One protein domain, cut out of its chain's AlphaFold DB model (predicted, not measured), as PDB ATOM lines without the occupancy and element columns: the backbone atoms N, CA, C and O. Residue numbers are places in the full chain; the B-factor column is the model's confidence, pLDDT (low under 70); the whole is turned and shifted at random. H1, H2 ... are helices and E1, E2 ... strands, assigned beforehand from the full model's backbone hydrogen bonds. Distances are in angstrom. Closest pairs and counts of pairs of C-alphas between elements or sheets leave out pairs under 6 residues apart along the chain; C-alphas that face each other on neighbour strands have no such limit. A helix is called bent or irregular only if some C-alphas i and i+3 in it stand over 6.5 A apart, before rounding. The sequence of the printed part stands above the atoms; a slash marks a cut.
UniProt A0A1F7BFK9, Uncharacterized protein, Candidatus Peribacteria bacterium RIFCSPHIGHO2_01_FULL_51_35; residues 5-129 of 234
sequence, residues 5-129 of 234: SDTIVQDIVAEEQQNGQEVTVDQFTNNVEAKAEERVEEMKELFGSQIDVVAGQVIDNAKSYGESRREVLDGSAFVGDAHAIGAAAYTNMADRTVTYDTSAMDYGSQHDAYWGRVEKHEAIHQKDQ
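AT A GLANCE: This is residues 5 to 129 of the 234 residues of an uncharacterized protein of Candidatus Peribacteria bacterium RIFCSPHIGHO2_01_FULL_51_35 (UniProt A0A1F7BFK9). A small three-stranded sheet with H5 along one face makes one end of this elongated domain, and the long helix H2, folded back on itself as two nearly antiparallel arms, makes the other. H1 crosses both arms of H2, and the tip of that fold, residues 45 to 50, sticks out. The printed part has 125 residues, with five named helices and three named strands in the order H1 H2 E1 H3 E2 E3 H4 H5; the class is mostly helix, and the mixed sheet runs E1 E3 E2. It is compact, with a radius of gyration of the C-alphas of 16.0 A and spans of 56 by 24 by 20 A.

IN THESE COORDINATES: Start at the sheet: E1 is residues 78 to 80, E3 residues 97 to 101, and E2 residues 89 to 92. H3, residues 82 to 85, and H4, residues 102 to 105, are short. H5, residues 109 to 128, runs 28.2 A to C-alpha 128 at (178.590, 252.291, 161.560); it is irregular, C-alphas 110 and 113 being 7.7 A apart, with a kink of 27 degrees near residue 116. Find C-alpha 5 at (177.085, 227.120, 194.536), where H1, residues 5 to 18, begins its 20.3 A. H2, residues 25 to 72, was assigned as one helix by its hydrogen bonds but is bent, C-alphas 46 and 49 being 9.6 A apart: look for arm H2a, residues 25 to 46, 31.9 A, and arm H2b, residues 49 to 72, 35.6 A, itself irregular, with C-alphas 50 and 53 7.8 A apart.

HOW THE PARTS SIT: E1 and E3 are parallel, with N 78 and O 98 at 2.8 A. E2 and E3 form an antiparallel hairpin, with N 92 and O 97 at 2.8 A. H5 is on one face, at a height over the sheet of 8.9 A, and runs along E2 at 17 degrees on the local plane; its closest C-alpha pair with E2 is Thr 91 and Glu 122, 6.0 A. H2a only grazes the sheet with residues 25 to 28. H2a and H2b touch, closest at the C-alphas of Thr 29 and Gly 66, 4.9 A, at a shallow tilt of 5 degrees, opposite ways. H1 touches H2b at a steep tilt of 54 degrees, closest at the C-alphas of Ser 5 and Val 58, 4.7 A. Every O i to N i+4 pair is within hydrogen-bond range in H1 and H2a, against 18 of 20 in H2b and 13 of 16 in H5; H3 and H4 are too short for such a pair.

THE WHOLE: The C-alphas farthest apart, those of Gly 48 and Gln 129, are 56.2 A apart. The printed part has no cut and no long link. The mean pLDDT of the printed part is 92.4, and residue 20 alone is under 70.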
ATOM      1  N   SER A   5     177.472 227.211 195.944       91.19
ATOM      2  CA  SER A   5     177.085 227.120 194.536       91.19
ATOM      3  C   SER A   5     177.663 228.246 193.675       91.19
ATOM      4  O   SER A   5     177.989 227.999 192.520       91.19
ATOM      5  N   ASP A   6     177.812 229.460 194.216       92.25
ATOM      6  CA  ASP A   6     178.430 230.591 193.510       92.25
ATOM      7  C   ASP A   6     179.931 230.340 193.343       92.25
ATOM      8  O   ASP A   6     180.456 230.488 192.244       92.25
ATOM      9  N   THR A   7     180.601 229.872 194.404       93.12
ATOM     10  CA  THR A   7     182.033 229.532 194.366       93.12
ATOM     11  C   THR A   7     182.333 228.475 193.305       93.12
ATOM     12  O   THR A   7     183.276 228.633 192.542       93.12
ATOM     13  N   ILE A   8     181.506 227.429 193.199       94.44
ATOM     14  CA  ILE A   8     181.692 226.382 192.184       94.44
ATOM     15  C   ILE A   8     181.599 226.959 190.766       94.44
ATOM     16  O   ILE A   8     182.434 226.639 189.925       94.44
ATOM     17  N   VAL A   9     180.606 227.806 190.485       96.38
ATOM     18  CA  VAL A   9     180.456 228.397 189.144       96.38
ATOM     19  C   VAL A   9     181.582 229.391 188.853       96.38
ATOM     20  O   VAL A   9     182.113 229.397 187.748       96.38
ATOM     21  N   GLN A  10     181.996 230.181 189.843       95.69
ATOM     22  CA  GLN A  10     183.134 231.090 189.717       95.69
ATOM     23  C   GLN A  10     184.438 230.342 189.406       95.69
ATOM     24  O   GLN A  10     185.190 230.781 188.535       95.69
ATOM     25  N   ASP A  11     184.688 229.207 190.062       95.88
ATOM     26  CA  ASP A  11     185.851 228.360 189.781       95.88
ATOM     27  C   ASP A  11     185.805 227.820 188.342       95.88
ATOM     28  O   ASP A  11     186.800 227.888 187.624       95.88
ATOM     29  N   ILE A  12     184.636 227.365 187.874       96.69
ATOM     30  CA  ILE A  12     184.444 226.878 186.496       96.69
ATOM     31  C   ILE A  12     184.708 227.983 185.463       96.69
ATOM     32  O   ILE A  12     185.348 227.732 184.438       96.69
ATOM     33  N   VAL A  13     184.227 229.203 185.719       95.81
ATOM     34  CA  VAL A  13     184.504 230.372 184.869       95.81
ATOM     35  C   VAL A  13     186.007 230.633 184.806       95.81
ATOM     36  O   VAL A  13     186.554 230.757 183.712       95.81
ATOM     37  N   ALA A  14     186.688 230.641 185.955       95.06
ATOM     38  CA  ALA A  14     188.130 230.860 186.021       95.06
ATOM     39  C   ALA A  14     188.927 229.764 185.291       95.06
ATOM     40  O   ALA A  14     189.923 230.057 184.630       95.06
ATOM     41  N   GLU A  15     188.492 228.505 185.374       94.75
ATOM     42  CA  GLU A  15     189.073 227.400 184.606       94.75
ATOM     43  C   GLU A  15     188.883 227.591 183.096       94.75
ATOM     44  O   GLU A  15     189.806 227.350 182.319       94.75
ATOM     45  N   GLU A  16     187.703 228.038 182.663       94.12
ATOM     46  CA  GLU A  16     187.440 228.291 181.245       94.12
ATOM     47  C   GLU A  16     188.258 229.468 180.703       94.12
ATOM     48  O   GLU A  16     188.825 229.361 179.616       94.12
ATOM     49  N   GLN A  17     188.434 230.536 181.485       92.44
ATOM     50  CA  GLN A  17     189.337 231.643 181.140       92.44
ATOM     51  C   GLN A  17     190.797 231.164 180.986       92.44
ATOM     52  O   GLN A  17     191.511 231.621 180.095       92.44
ATOM     53  N   GLN A  18     191.245 230.206 181.807       90.50
ATOM     54  CA  GLN A  18     192.611 229.660 181.756       90.50
ATOM     55  C   GLN A  18     192.872 228.722 180.571       90.50
ATOM     56  O   GLN A  18     194.032 228.536 180.194       90.50
ATOM     57  N   ASN A  19     191.831 228.144 179.963       83.69
ATOM     58  CA  ASN A  19     191.980 227.283 178.787       83.69
ATOM     59  C   ASN A  19     192.543 228.042 177.570       83.69
ATOM     60  O   ASN A  19     193.093 227.411 176.665       83.69
ATOM     61  N   GLY A  20     192.441 229.379 177.560       69.56
ATOM     62  CA  GLY A  20     193.106 230.263 176.597       69.56
ATOM     63  C   GLY A  20     192.654 230.083 175.145       69.56
ATOM     64  O   GLY A  20     193.343 230.525 174.229       69.56
ATOM     65  N   GLN A  21     191.534 229.394 174.921       83.06
ATOM     66  CA  GLN A  21     190.950 229.220 173.596       83.06
ATOM     67  C   GLN A  21     190.018 230.386 173.291       83.06
ATOM     68  O   GLN A  21     189.135 230.698 174.085       83.06
ATOM     69  N   GLU A  22     190.196 230.989 172.117       92.06
ATOM     70  CA  GLU A  22     189.238 231.957 171.601       92.06
ATOM     71  C   GLU A  22     187.950 231.227 171.206       92.06
ATOM     72  O   GLU A  22     187.952 230.325 170.361       92.06
ATOM     73  N   VAL A  23     186.852 231.594 171.856       95.62
ATOM     74  CA  VAL A  23     185.525 230.996 171.667       95.62
ATOM     75  C   VAL A  23     184.473 232.096 171.671       95.62
ATOM     76  O   VAL A  23     184.724 233.192 172.159       95.62
ATOM     77  N   THR A  24     183.283 231.829 171.136       96.94
ATOM     78  CA  THR A  24     182.199 232.815 171.218       96.94
ATOM     79  C   THR A  24     181.662 232.936 172.644       96.94
ATOM     80  O   THR A  24     181.779 231.995 173.431       96.94
ATOM     81  N   VAL A  25     181.014 234.055 172.975       96.38
ATOM     82  CA  VAL A  25     180.301 234.254 174.250       96.38
ATOM     83  C   VAL A  25     179.292 233.121 174.488       96.38
ATOM     84  O   VAL A  25     179.232 232.549 175.582       96.38
ATOM     85  N   ASP A  26     178.545 232.722 173.456       97.12
ATOM     86  CA  ASP A  26     177.628 231.581 173.537       97.12
ATOM     87  C   ASP A  26     178.359 230.272 173.841       97.12
ATOM     88  O   ASP A  26     177.926 229.503 174.698       97.12
ATOM     89  N   GLN A  27     179.486 230.014 173.178       97.25
ATOM     90  CA  GLN A  27     180.250 228.795 173.415       97.25
ATOM     91  C   GLN A  27     180.862 228.780 174.820       97.25
ATOM     92  O   GLN A  27     180.785 227.757 175.494       97.25
ATOM     93  N   PHE A  28     181.406 229.905 175.283       96.94
ATOM     94  CA  PHE A  28     181.963 230.046 176.626       96.94
ATOM     95  C   PHE A  28     180.902 229.748 177.690       96.94
ATOM     96  O   PHE A  28     181.110 228.936 178.589       96.94
ATOM     97  N   THR A  29     179.732 230.383 177.581       96.56
ATOM     98  CA  THR A  29     178.632 230.194 178.540       96.56
ATOM     99  C   THR A  29     178.101 228.760 178.523       96.56
ATOM    100  O   THR A  29     177.905 228.178 179.587       96.56
ATOM    101  N   ASN A  30     177.978 228.141 177.345       97.31
ATOM    102  CA  ASN A  30     177.613 226.725 177.225       97.31
ATOM    103  C   ASN A  30     178.663 225.788 177.849       97.31
ATOM    104  O   ASN A  30     178.297 224.789 178.465       97.31
ATOM    105  N   ASN A  31     179.957 226.101 177.722       96.69
ATOM    106  CA  ASN A  31     181.026 225.323 178.353       96.69
ATOM    107  C   ASN A  31     180.946 225.403 179.885       96.69
ATOM    108  O   ASN A  31     181.130 224.391 180.559       96.69
ATOM    109  N   VAL A  32     180.630 226.579 180.438       96.94
ATOM    110  CA  VAL A  32     180.405 226.753 181.883       96.94
ATOM    111  C   VAL A  32     179.204 225.931 182.354       96.94
ATOM    112  O   VAL A  32     179.306 225.233 183.363       96.94
ATOM    113  N   GLU A  33     178.089 225.962 181.617       97.50
ATOM    114  CA  GLU A  33     176.906 225.147 181.920       97.50
ATOM    115  C   GLU A  33     177.233 223.641 181.896       97.50
ATOM    116  O   GLU A  33     176.927 222.935 182.858       97.50
ATOM    117  N   ALA A  34     177.928 223.157 180.863       97.62
ATOM    118  CA  ALA A  34     178.304 221.748 180.738       97.62
ATOM    119  C   ALA A  34     179.246 221.283 181.863       97.62
ATOM    120  O   ALA A  34     179.013 220.247 182.484       97.62
ATOM    121  N   LYS A  35     180.275 222.070 182.198       96.94
ATOM    122  CA  LYS A  35     181.179 221.758 183.319       96.94
ATOM    123  C   LYS A  35     180.462 221.784 184.669       96.94
ATOM    124  O   LYS A  35     180.801 221.009 185.561       96.94
ATOM    125  N   ALA A  36     179.467 222.656 184.839       97.12
ATOM    126  CA  ALA A  36     178.646 222.680 186.044       97.12
ATOM    127  C   ALA A  36     177.811 221.397 186.175       97.12
ATOM    128  O   ALA A  36     177.715 220.847 187.275       97.12
ATOM    129  N   GLU A  37     177.262 220.888 185.068       97.19
ATOM    130  CA  GLU A  37     176.582 219.586 185.017       97.19
ATOM    131  C   GLU A  37     177.525 218.438 185.398       97.19
ATOM    132  O   GLU A  37     177.205 217.682 186.319       97.19
ATOM    133  N   GLU A  38     178.716 218.370 184.798       96.56
ATOM    134  CA  GLU A  38     179.739 217.364 185.129       96.56
ATOM    135  C   GLU A  38     180.115 217.407 186.619       96.56
ATOM    136  O   GLU A  38     180.087 216.390 187.318       96.56
ATOM    137  N   ARG A  39     180.381 218.604 187.156       94.50
ATOM    138  CA  ARG A  39     180.741 218.792 188.567       94.50
ATOM    139  C   ARG A  39     179.628 218.352 189.514       94.50
ATOM    140  O   ARG A  39     179.890 217.797 190.583       94.50
ATOM    141  N   VAL A  40     178.378 218.608 189.140       95.12
ATOM    142  CA  VAL A  40     177.202 218.171 189.895       95.12
ATOM    143  C   VAL A  40     177.064 216.652 189.893       95.12
ATOM    144  O   VAL A  40     176.743 216.083 190.941       95.12
ATOM    145  N   GLU A  41     177.315 215.990 188.765       94.81
ATOM    146  CA  GLU A  41     177.310 214.528 188.684       94.81
ATOM    147  C   GLU A  41     178.377 213.915 189.600       94.81
ATOM    148  O   GLU A  41     178.040 213.074 190.440       94.81
ATOM    149  N   GLU A  42     179.614 214.421 189.565       93.56
ATOM    150  CA  GLU A  42     180.698 213.987 190.463       93.56
ATOM    151  C   GLU A  42     180.320 214.126 191.947       93.56
ATOM    152  O   GLU A  42     180.522 213.216 192.758       93.56
ATOM    153  N   MET A  43     179.732 215.266 192.332       91.25
ATOM    154  CA  MET A  43     179.295 215.489 193.712       91.25
ATOM    155  C   MET A  43     178.195 214.504 194.128       91.25
ATOM    156  O   MET A  43     178.200 214.022 195.265       91.25
ATOM    157  N   LYS A  44     177.258 214.176 193.231       93.44
ATOM    158  CA  LYS A  44     176.183 213.212 193.517       93.44
ATOM    159  C   LYS A  44     176.724 211.800 193.698       93.44
ATOM    160  O   LYS A  44     176.231 211.083 194.568       93.44
ATOM    161  N   GLU A  45     177.738 211.403 192.937       94.38
ATOM    162  CA  GLU A  45     178.394 210.103 193.112       94.38
ATOM    163  C   GLU A  45     179.087 209.985 194.477       94.38
ATOM    164  O   GLU A  45     179.012 208.938 195.124       94.38
ATOM    165  N   LEU A  46     179.718 211.065 194.947       92.44
ATOM    166  CA  LEU A  46     180.468 211.081 196.206       92.44
ATOM    167  C   LEU A  46     179.581 211.205 197.451       92.44
ATOM    168  O   LEU A  46     179.862 210.579 198.476       92.44
ATOM    169  N   PHE A  47     178.526 212.018 197.384       91.94
ATOM    170  CA  PHE A  47     177.732 212.408 198.556       91.94
ATOM    171  C   PHE A  47     176.267 211.946 198.504       91.94
ATOM    172  O   PHE A  47     175.532 212.087 199.488       91.94
ATOM    173  N   GLY A  48     175.829 211.355 197.391       90.44
ATOM    174  CA  GLY A  48     174.451 210.914 197.189       90.44
ATOM    175  C   GLY A  48     173.450 212.075 197.212       90.44
ATOM    176  O   GLY A  48     173.784 213.223 196.939       90.44
ATOM    177  N   SER A  49     172.206 211.793 197.601       89.44
ATOM    178  CA  SER A  49     171.115 212.786 197.622       89.44
ATOM    179  C   SER A  49     171.276 213.905 198.662       89.44
ATOM    180  O   SER A  49     170.473 214.834 198.711       89.44
ATOM    181  N   GLN A  50     172.306 213.852 199.512       88.19
ATOM    182  CA  GLN A  50     172.543 214.886 200.525       88.19
ATOM    183  C   GLN A  50     172.927 216.236 199.907       88.19
ATOM    184  O   GLN A  50     172.770 217.263 200.566       88.19
ATOM    185  N   ILE A  51     173.395 216.243 198.654       90.38
ATOM    186  CA  ILE A  51     173.829 217.456 197.949       90.38
ATOM    187  C   ILE A  51     172.827 217.947 196.900       90.38
ATOM    188  O   ILE A  51     173.116 218.933 196.233       90.38
ATOM    189  N   ASP A  52     171.636 217.344 196.783       91.12
ATOM    190  CA  ASP A  52     170.656 217.675 195.730       91.12
ATOM    191  C   ASP A  52     170.278 219.165 195.688       91.12
ATOM    192  O   ASP A  52     170.120 219.732 194.608       91.12
ATOM    193  N   VAL A  53     170.177 219.820 196.852       91.81
ATOM    194  CA  VAL A  53     169.889 221.262 196.933       91.81
ATOM    195  C   VAL A  53     171.039 222.088 196.357       91.81
ATOM    196  O   VAL A  53     170.801 222.966 195.534       91.81
ATOM    197  N   VAL A  54     172.279 221.789 196.755       92.69
ATOM    198  CA  VAL A  54     173.473 222.501 196.270       92.69
ATOM    199  C   VAL A  54     173.680 222.229 194.781       92.69
ATOM    200  O   VAL A  54     173.950 223.150 194.023       92.69
ATOM    201  N   ALA A  55     173.477 220.985 194.347       93.19
ATOM    202  CA  ALA A  55     173.525 220.596 192.946       93.19
ATOM    203  C   ALA A  55     172.531 221.385 192.089       93.19
ATOM    204  O   ALA A  55     172.916 221.919 191.055       93.19
ATOM    205  N   GLY A  56     171.270 221.492 192.527       94.25
ATOM    206  CA  GLY A  56     170.273 222.310 191.832       94.25
ATOM    207  C   GLY A  56     170.704 223.773 191.726       94.25
ATOM    208  O   GLY A  56     170.671 224.344 190.642       94.25
ATOM    209  N   GLN A  57     171.205 224.343 192.825       96.19
ATOM    210  CA  GLN A  57     171.687 225.726 192.857       96.19
ATOM    211  C   GLN A  57     172.884 225.970 191.929       96.19
ATOM    212  O   GLN A  57     172.949 227.022 191.310       96.19
ATOM    213  N   VAL A  58     173.816 225.020 191.803       96.38
ATOM    214  CA  VAL A  58     174.954 225.138 190.871       96.38
ATOM    215  C   VAL A  58     174.469 225.237 189.423       96.38
ATOM    216  O   VAL A  58     174.916 226.123 188.697       96.38
ATOM    217  N   ILE A  59     173.520 224.388 189.015       97.06
ATOM    218  CA  ILE A  59     172.961 224.423 187.655       97.06
ATOM    219  C   ILE A  59     172.189 225.721 187.404       97.06
ATOM    220  O   ILE A  59     172.375 226.358 186.367       97.06
ATOM    221  N   ASP A  60     171.344 226.129 188.351       96.56
ATOM    222  CA  ASP A  60     170.567 227.366 188.231       96.56
ATOM    223  C   ASP A  60     171.488 228.596 188.159       96.56
ATOM    224  O   ASP A  60     171.260 229.499 187.351       96.56
ATOM    225  N   ASN A  61     172.569 228.609 188.943       95.81
ATOM    226  CA  ASN A  61     173.572 229.669 188.918       95.81
ATOM    227  C   ASN A  61     174.358 229.704 187.601       95.81
ATOM    228  O   ASN A  61     174.604 230.792 187.088       95.81
ATOM    229  N   ALA A  62     174.741 228.551 187.042       96.62
ATOM    230  CA  ALA A  62     175.455 228.482 185.764       96.62
ATOM    231  C   ALA A  62     174.591 229.002 184.602       96.62
ATOM    232  O   ALA A  62     175.062 229.791 183.784       96.62
ATOM    233  N   LYS A  63     173.301 228.644 184.587       96.38
ATOM    234  CA  LYS A  63     172.328 229.167 183.612       96.38
ATOM    235  C   LYS A  63     172.106 230.663 183.773       96.38
ATOM    236  O   LYS A  63     172.181 231.397 182.795       96.38
ATOM    237  N   SER A  64     171.896 231.121 185.008       95.00
ATOM    238  CA  SER A  64     171.712 232.549 185.304       95.00
ATOM    239  C   SER A  64     172.939 233.367 184.892       95.00
ATOM    240  O   SER A  64     172.808 234.448 184.325       95.00
ATOM    241  N   TYR A  65     174.141 232.831 185.127       94.94
ATOM    242  CA  TYR A  65     175.388 233.404 184.633       94.94
ATOM    243  C   TYR A  65     175.385 233.510 183.099       94.94
ATOM    244  O   TYR A  65     175.592 234.603 182.569       94.94
ATOM    245  N   GLY A  66     175.081 232.421 182.385       94.69
ATOM    246  CA  GLY A  66     175.014 232.420 180.923       94.69
ATOM    247  C   GLY A  66     174.012 233.434 180.365       94.69
ATOM    248  O   GLY A  66     174.345 234.205 179.468       94.69
ATOM    249  N   GLU A  67     172.808 233.490 180.937       93.88
ATOM    250  CA  GLU A  67     171.772 234.463 180.573       93.88
ATOM    251  C   GLU A  67     172.239 235.906 180.797       93.88
ATOM    252  O   GLU A  67     172.141 236.721 179.881       93.88
ATOM    253  N   SER A  68     172.819 236.212 181.963       93.00
ATOM    254  CA  SER A  68     173.321 237.562 182.257       93.00
ATOM    255  C   SER A  68     174.431 238.009 181.301       93.00
ATOM    256  O   SER A  68     174.453 239.160 180.869       93.00
ATOM    257  N   ARG A  69     175.335 237.105 180.902       94.00
ATOM    258  CA  ARG A  69     176.407 237.433 179.950       94.00
ATOM    259  C   ARG A  69     175.854 237.705 178.554       94.00
ATOM    260  O   ARG A  69     176.266 238.683 177.940       94.00
ATOM    261  N   ARG A  70     174.880 236.914 178.095       92.62
ATOM    262  CA  ARG A  70     174.200 237.114 176.798       92.62
ATOM    263  C   ARG A  70     173.254 238.324 176.781       92.62
ATOM    264  O   ARG A  70     172.896 238.798 175.708       92.62
ATOM    265  N   GLU A  71     172.827 238.825 177.941       92.75
ATOM    266  CA  GLU A  71     172.082 240.090 178.035       92.75
ATOM    267  C   GLU A  71     172.993 241.306 177.800       92.75
ATOM    268  O   GLU A  71     172.551 242.319 177.257       92.75
ATOM    269  N   VAL A  72     174.264 241.203 178.199       92.88
ATOM    270  CA  VAL A  72     175.242 242.297 178.115       92.88
ATOM    271  C   VAL A  72     176.042 242.261 176.812       92.88
ATOM    272  O   VAL A  72     176.332 243.316 176.252       92.88
ATOM    273  N   LEU A  73     176.412 241.068 176.346       94.19
ATOM    274  CA  LEU A  73     177.309 240.851 175.212       94.19
ATOM    275  C   LEU A  73     176.595 240.096 174.087       94.19
ATOM    276  O   LEU A  73     175.794 239.195 174.337       94.19
ATOM    277  N   ASP A  74     176.937 240.417 172.839       93.00
ATOM    278  CA  ASP A  74     176.492 239.643 171.675       93.00
ATOM    279  C   ASP A  74     177.022 238.199 171.766       93.00
ATOM    280  O   ASP A  74     178.233 237.977 171.783       93.00
ATOM    281  N   GLY A  75     176.116 237.216 171.790       93.38
ATOM    282  CA  GLY A  75     176.442 235.787 171.873       93.38
ATOM    283  C   GLY A  75     177.370 235.285 170.756       93.38
ATOM    284  O   GLY A  75     178.112 234.315 170.948       93.38
ATOM    285  N   SER A  76     177.370 235.968 169.605       95.12
ATOM    286  CA  SER A  76     178.215 235.652 168.447       95.12
ATOM    287  C   SER A  76     179.605 236.290 168.485       95.12
ATOM    288  O   SER A  76     180.468 235.900 167.695       95.12
ATOM    289  N   ALA A  77     179.843 237.240 169.392       95.94
ATOM    290  CA  ALA A  77     181.161 237.823 169.586       95.94
ATOM    291  C   ALA A  77     182.110 236.831 170.265       95.94
ATOM    292  O   ALA A  77     181.679 235.905 170.955       95.94
ATOM    293  N   PHE A  78     183.406 237.036 170.068       96.06
ATOM    294  CA  PHE A  78     184.463 236.199 170.612       96.06
ATOM    295  C   PHE A  78     184.942 236.709 171.969       96.06
ATOM    296  O   PHE A  78     184.842 237.892 172.288       96.06
ATOM    297  N   VAL A  79     185.481 235.790 172.756       93.75
ATOM    298  CA  VAL A  79     186.171 236.028 174.018       93.75
ATOM    299  C   VAL A  79     187.584 235.486 173.853       93.75
ATOM    300  O   VAL A  79     187.757 234.315 173.509       93.75
ATOM    301  N   GLY A  80     188.588 236.329 174.083       89.44
ATOM    302  CA  GLY A  80     189.996 236.007 173.861       89.44
ATOM    303  C   GLY A  80     190.943 236.961 174.589       89.44
ATOM    304  O   GLY A  80     190.552 237.662 175.520       89.44
ATOM    305  N   ASP A  81     192.210 236.985 174.178       82.56
ATOM    306  CA  ASP A  81     193.260 237.802 174.806       82.56
ATOM    307  C   ASP A  81     193.331 239.207 174.177       82.56
ATOM    308  O   ASP A  81     194.316 239.587 173.539       82.56
ATOM    309  N   ALA A  82     192.251 239.983 174.311       81.81
ATOM    310  CA  ALA A  82     192.244 241.382 173.872       81.81
ATOM    311  C   ALA A  82     193.207 242.241 174.716       81.81
ATOM    312  O   ALA A  82     193.804 243.201 174.217       81.81
ATOM    313  N   HIS A  83     193.459 241.862 175.973       75.19
ATOM    314  CA  HIS A  83     194.426 242.557 176.812       75.19
ATOM    315  C   HIS A  83     195.873 242.457 176.286       75.19
ATOM    316  O   HIS A  83     196.647 243.398 176.481       75.19
ATOM    317  N   ALA A  84     196.251 241.407 175.542       71.12
ATOM    318  CA  ALA A  84     197.558 241.335 174.875       71.12
ATOM    319  C   ALA A  84     197.804 242.462 173.859       71.12
ATOM    320  O   ALA A  84     198.961 242.811 173.607       71.12
ATOM    321  N   ILE A  85     196.743 243.058 173.306       75.06
ATOM    322  CA  ILE A  85     196.832 244.246 172.446       75.06
ATOM    323  C   ILE A  85     196.500 245.548 173.192       75.06
ATOM    324  O   ILE A  85     196.441 246.609 172.578       75.06
ATOM    325  N   GLY A  86     196.330 245.482 174.515       80.00
ATOM    326  CA  GLY A  86     196.068 246.634 175.374       80.00
ATOM    327  C   GLY A  86     194.637 247.166 175.305       80.00
ATOM    328  O   GLY A  86     194.427 248.326 175.658       80.00
ATOM    329  N   ALA A  87     193.669 246.355 174.868       85.75
ATOM    330  CA  ALA A  87     192.276 246.765 174.701       85.75
ATOM    331  C   ALA A  87     191.313 245.902 175.535       85.75
ATOM    332  O   ALA A  87     191.583 244.735 175.807       85.75
ATOM    333  N   ALA A  88     190.176 246.477 175.936       91.25
ATOM    334  CA  ALA A  88     189.094 245.725 176.583       91.25
ATOM    335  C   ALA A  88     188.307 244.877 175.570       91.25
ATOM    336  O   ALA A  88     187.802 243.805 175.899       91.25
ATOM    337  N   ALA A  89     188.219 245.365 174.336       94.19
ATOM    338  CA  ALA A  89     187.708 244.656 173.179       94.19
ATOM    339  C   ALA A  89     188.309 245.263 171.906       94.19
ATOM    340  O   ALA A  89     188.903 246.340 171.955       94.19
ATOM    341  N   TYR A  90     188.170 244.569 170.782       93.50
ATOM    342  CA  TYR A  90     188.465 245.138 169.472       93.50
ATOM    343  C   TYR A  90     187.566 244.550 168.390       93.50
ATOM    344  O   TYR A  90     187.192 243.373 168.426       93.50
ATOM    345  N   THR A  91     187.300 245.365 167.373       94.94
ATOM    346  CA  THR A  91     186.629 244.952 166.143       94.94
ATOM    347  C   THR A  91     187.647 244.749 165.026       94.94
ATOM    348  O   THR A  91     188.318 245.686 164.589       94.94
ATOM    349  N   ASN A  92     187.737 243.535 164.486       91.62
ATOM    350  CA  ASN A  92     188.478 243.297 163.254       91.62
ATOM    351  C   ASN A  92     187.671 243.831 162.065       91.62
ATOM    352  O   ASN A  92     186.674 243.255 161.635       91.62
ATOM    353  N   MET A  93     188.118 244.946 161.496       89.25
ATOM    354  CA  MET A  93     187.382 245.638 160.437       89.25
ATOM    355  C   MET A  93     187.279 244.853 159.118       89.25
ATOM    356  O   MET A  93     186.401 245.152 158.303       89.25
ATOM    357  N   ALA A  94     188.134 243.847 158.894       88.31
ATOM    358  CA  ALA A  94     188.121 243.045 157.670       88.31
ATOM    359  C   ALA A  94     186.963 242.036 157.634       88.31
ATOM    360  O   ALA A  94     186.347 241.848 156.583       88.31
ATOM    361  N   ASP A  95     186.664 241.400 158.766       90.69
ATOM    362  CA  ASP A  95     185.632 240.360 158.891       90.69
ATOM    363  C   ASP A  95     184.482 240.739 159.840       90.69
ATOM    364  O   ASP A  95     183.500 240.004 159.937       90.69
ATOM    365  N   ARG A  96     184.562 241.919 160.469       92.88
ATOM    366  CA  ARG A  96     183.585 242.480 161.414       92.88
ATOM    367  C   ARG A  96     183.401 241.640 162.674       92.88
ATOM    368  O   ARG A  96     182.375 241.765 163.341       92.88
ATOM    369  N   THR A  97     184.373 240.802 163.012       94.06
ATOM    370  CA  THR A  97     184.357 240.064 164.277       94.06
ATOM    371  C   THR A  97     184.740 240.985 165.431       94.06
ATOM    372  O   THR A  97     185.617 241.836 165.294       94.06
ATOM    373  N   VAL A  98     184.052 240.825 166.560       95.88
ATOM    374  CA  VAL A  98     184.357 241.519 167.816       95.88
ATOM    375  C   VAL A  98     184.954 240.501 168.769       95.88
ATOM    376  O   VAL A  98     184.394 239.414 168.915       95.88
ATOM    377  N   THR A  99     186.066 240.852 169.406       95.75
ATOM    378  CA  THR A  99     186.704 240.031 170.440       95.75
ATOM    379  C   THR A  99     186.796 240.829 171.730       95.75
ATOM    380  O   THR A  99     187.429 241.883 171.752       95.75
ATOM    381  N   TYR A 100     186.170 240.328 172.791       95.25
ATOM    382  CA  TYR A 100     186.273 240.862 174.146       95.25
ATOM    383  C   TYR A 100     187.410 240.184 174.902       95.25
ATOM    384  O   TYR A 100     187.713 239.012 174.671       95.25
ATOM    385  N   ASP A 101     188.009 240.906 175.843       93.38
ATOM    386  CA  ASP A 101     188.927 240.304 176.798       93.38
ATOM    387  C   ASP A 101     188.228 239.226 177.641       93.38
ATOM    388  O   ASP A 101     187.042 239.335 177.959       93.38
ATOM    389  N   THR A 102     188.968 238.196 178.053       92.75
ATOM    390  CA  THR A 102     188.449 237.133 178.934       92.75
ATOM    391  C   THR A 102     187.796 237.652 180.219       92.75
ATOM    392  O   THR A 102     186.853 237.020 180.705       92.75
ATOM    393  N   SER A 103     188.213 238.813 180.739       91.94
ATOM    394  CA  SER A 103     187.586 239.462 181.904       91.94
ATOM    395  C   SER A 103     186.140 239.927 181.661       91.94
ATOM    396  O   SER A 103     185.388 240.143 182.615       91.94
ATOM    397  N   ALA A 104     185.682 240.001 180.406       93.50
ATOM    398  CA  ALA A 104     184.267 240.198 180.074       93.50
ATOM    399  C   ALA A 104     183.375 239.053 180.564       93.50
ATOM    400  O   ALA A 104     182.174 239.234 180.778       93.50
ATOM    401  N   MET A 105     183.981 237.887 180.793       94.44
ATOM    402  CA  MET A 105     183.320 236.690 181.293       94.44
ATOM    403  C   MET A 105     183.476 236.503 182.805       94.44
ATOM    404  O   MET A 105     183.034 235.486 183.324       94.44
ATOM    405  N   ASP A 106     184.053 237.460 183.541       93.56
ATOM    406  CA  ASP A 106     184.194 237.353 184.998       93.56
ATOM    407  C   ASP A 106     182.854 237.049 185.680       93.56
ATOM    408  O   ASP A 106     181.792 237.471 185.227       93.56
ATOM    409  N   TYR A 107     182.870 236.320 186.794       89.56
ATOM    410  CA  TYR A 107     181.642 236.021 187.529       89.56
ATOM    411  C   TYR A 107     181.143 237.252 188.315       89.56
ATOM    412  O   TYR A 107     181.904 237.902 189.038       89.56
ATOM    413  N   GLY A 108     179.844 237.553 188.209       82.00
ATOM    414  CA  GLY A 108     179.180 238.644 188.937       82.00
ATOM    415  C   GLY A 108     178.927 239.918 188.119       82.00
ATOM    416  O   GLY A 108     179.588 240.199 187.125       82.00
ATOM    417  N   SER A 109     177.939 240.712 188.537       73.44
ATOM    418  CA  SER A 109     177.398 241.828 187.743       73.44
ATOM    419  C   SER A 109     178.101 243.175 187.934       73.44
ATOM    420  O   SER A 109     177.695 244.185 187.352       73.44
ATOM    421  N   GLN A 110     179.161 243.238 188.751       74.62
ATOM    422  CA  GLN A 110     179.804 244.507 189.126       74.62
ATOM    423  C   GLN A 110     180.347 245.327 187.938       74.62
ATOM    424  O   GLN A 110     180.567 246.532 188.081       74.62
ATOM    425  N   HIS A 111     180.529 244.704 186.770       81.50
ATOM    426  CA  HIS A 111     181.061 245.341 185.564       81.50
ATOM    427  C   HIS A 111     180.104 245.305 184.365       81.50
ATOM    428  O   HIS A 111     180.472 245.788 183.299       81.50
ATOM    429  N   ASP A 112     178.861 244.840 184.524       88.75
ATOM    430  CA  ASP A 112     177.910 244.706 183.406       88.75
ATOM    431  C   ASP A 112     177.638 246.048 182.720       88.75
ATOM    432  O   ASP A 112     177.592 246.146 181.497       88.75
ATOM    433  N   ALA A 113     177.530 247.125 183.504       90.88
ATOM    434  CA  ALA A 113     177.346 248.462 182.953       90.88
ATOM    435  C   ALA A 113     178.554 248.926 182.126       90.88
ATOM    436  O   ALA A 113     178.370 249.679 181.173       90.88
ATOM    437  N   TYR A 114     179.771 248.534 182.518       92.31
ATOM    438  CA  TYR A 114     180.995 248.838 181.777       92.31
ATOM    439  C   TYR A 114     181.043 248.024 180.481       92.31
ATOM    440  O   TYR A 114     181.134 248.611 179.407       92.31
ATOM    441  N   TRP A 115     180.851 246.709 180.560       93.75
ATOM    442  CA  TRP A 115     180.852 245.830 179.392       93.75
ATOM    443  C   TRP A 115     179.735 246.147 178.397       93.75
ATOM    444  O   TRP A 115     179.976 246.136 177.197       93.75
ATOM    445  N   GLY A 116     178.562 246.574 178.866       94.06
ATOM    446  CA  GLY A 116     177.495 247.072 177.994       94.06
ATOM    447  C   GLY A 116     177.793 248.426 177.332       94.06
ATOM    448  O   GLY A 116     177.075 248.825 176.416       94.06
ATOM    449  N   ARG A 117     178.809 249.177 177.784       94.50
ATOM    450  CA  ARG A 117     179.343 250.341 177.047       94.50
ATOM    451  C   ARG A 117     180.400 249.911 176.039       94.50
ATOM    452  O   ARG A 117     180.348 250.391 174.913       94.50
ATOM    453  N   VAL A 118     181.278 248.979 176.413       94.94
ATOM    454  CA  VAL A 118     182.255 248.378 175.491       94.94
ATOM    455  C   VAL A 118     181.539 247.708 174.311       94.94
ATOM    456  O   VAL A 118     181.907 247.957 173.171       94.94
ATOM    457  N   GLU A 119     180.450 246.966 174.541       95.25
ATOM    458  CA  GLU A 119     179.638 246.381 173.460       95.25
ATOM    459  C   GLU A 119     179.129 247.443 172.485       95.25
ATOM    460  O   GLU A 119     179.273 247.297 171.274       95.25
ATOM    461  N   LYS A 120     178.607 248.561 172.999       95.62
ATOM    462  CA  LYS A 120     178.117 249.663 172.160       95.62
ATOM    463  C   LYS A 120     179.243 250.366 171.410       95.62
ATOM    464  O   LYS A 120     179.017 250.823 170.291       95.62
ATOM    465  N   HIS A 121     180.420 250.481 172.027       96.19
ATOM    466  CA  HIS A 121     181.628 251.030 171.408       96.19
ATOM    467  C   HIS A 121     182.025 250.175 170.199       96.19
ATOM    468  O   HIS A 121     182.079 250.682 169.079       96.19
ATOM    469  N   GLU A 122     182.175 248.865 170.395       96.19
ATOM    470  CA  GLU A 122     182.527 247.931 169.321       96.19
ATOM    471  C   GLU A 122     181.430 247.811 168.259       96.19
ATOM    472  O   GLU A 122     181.715 247.741 167.064       96.19
ATOM    473  N   ALA A 123     180.154 247.878 168.647       95.75
ATOM    474  CA  ALA A 123     179.044 247.855 167.699       95.75
ATOM    475  C   ALA A 123     179.098 249.026 166.703       95.75
ATOM    476  O   ALA A 123     178.708 248.854 165.546       95.75
ATOM    477  N   ILE A 124     179.598 250.198 167.113       96.50
ATOM    478  CA  ILE A 124     179.789 251.350 166.221       96.50
ATOM    479  C   ILE A 124     180.905 251.063 165.211       96.50
ATOM    480  O   ILE A 124     180.688 251.250 164.013       96.50
ATOM    481  N   HIS A 125     182.056 250.543 165.648       96.12
ATOM    482  CA  HIS A 125     183.110 250.106 164.724       96.12
ATOM    483  C   HIS A 125     182.591 249.052 163.737       96.12
ATOM    484  O   HIS A 125     182.802 249.133 162.523       96.12
ATOM    485  N   GLN A 126     181.840 248.076 164.242       95.25
ATOM    486  CA  GLN A 126     181.329 246.962 163.458       95.25
ATOM    487  C   GLN A 126     180.288 247.394 162.413       95.25
ATOM    488  O   GLN A 126     180.341 246.925 161.273       95.25
ATOM    489  N   LYS A 127     179.333 248.255 162.794       94.38
ATOM    490  CA  LYS A 127     178.102 248.514 162.022       94.38
ATOM    491  C   LYS A 127     178.064 249.890 161.360       94.38
ATOM    492  O   LYS A 127     177.457 250.024 160.297       94.38
ATOM    493  N   ASP A 128     178.722 250.883 161.953       95.62
ATOM    494  CA  ASP A 128     178.590 252.291 161.560       95.62
ATOM    495  C   ASP A 128     179.853 252.868 160.913       95.62
ATOM    496  O   ASP A 128     179.855 254.037 160.533       95.62
ATOM    497  N   GLN A 129     180.907 252.067 160.751       97.06
ATOM    498  CA  GLN A 129     182.178 252.505 160.178       97.06
ATOM    499  C   GLN A 129     182.613 251.652 158.988       97.06
ATOM    500  O   GLN A 129     182.369 250.441 158.920       97.06
TER     501      GLN A 129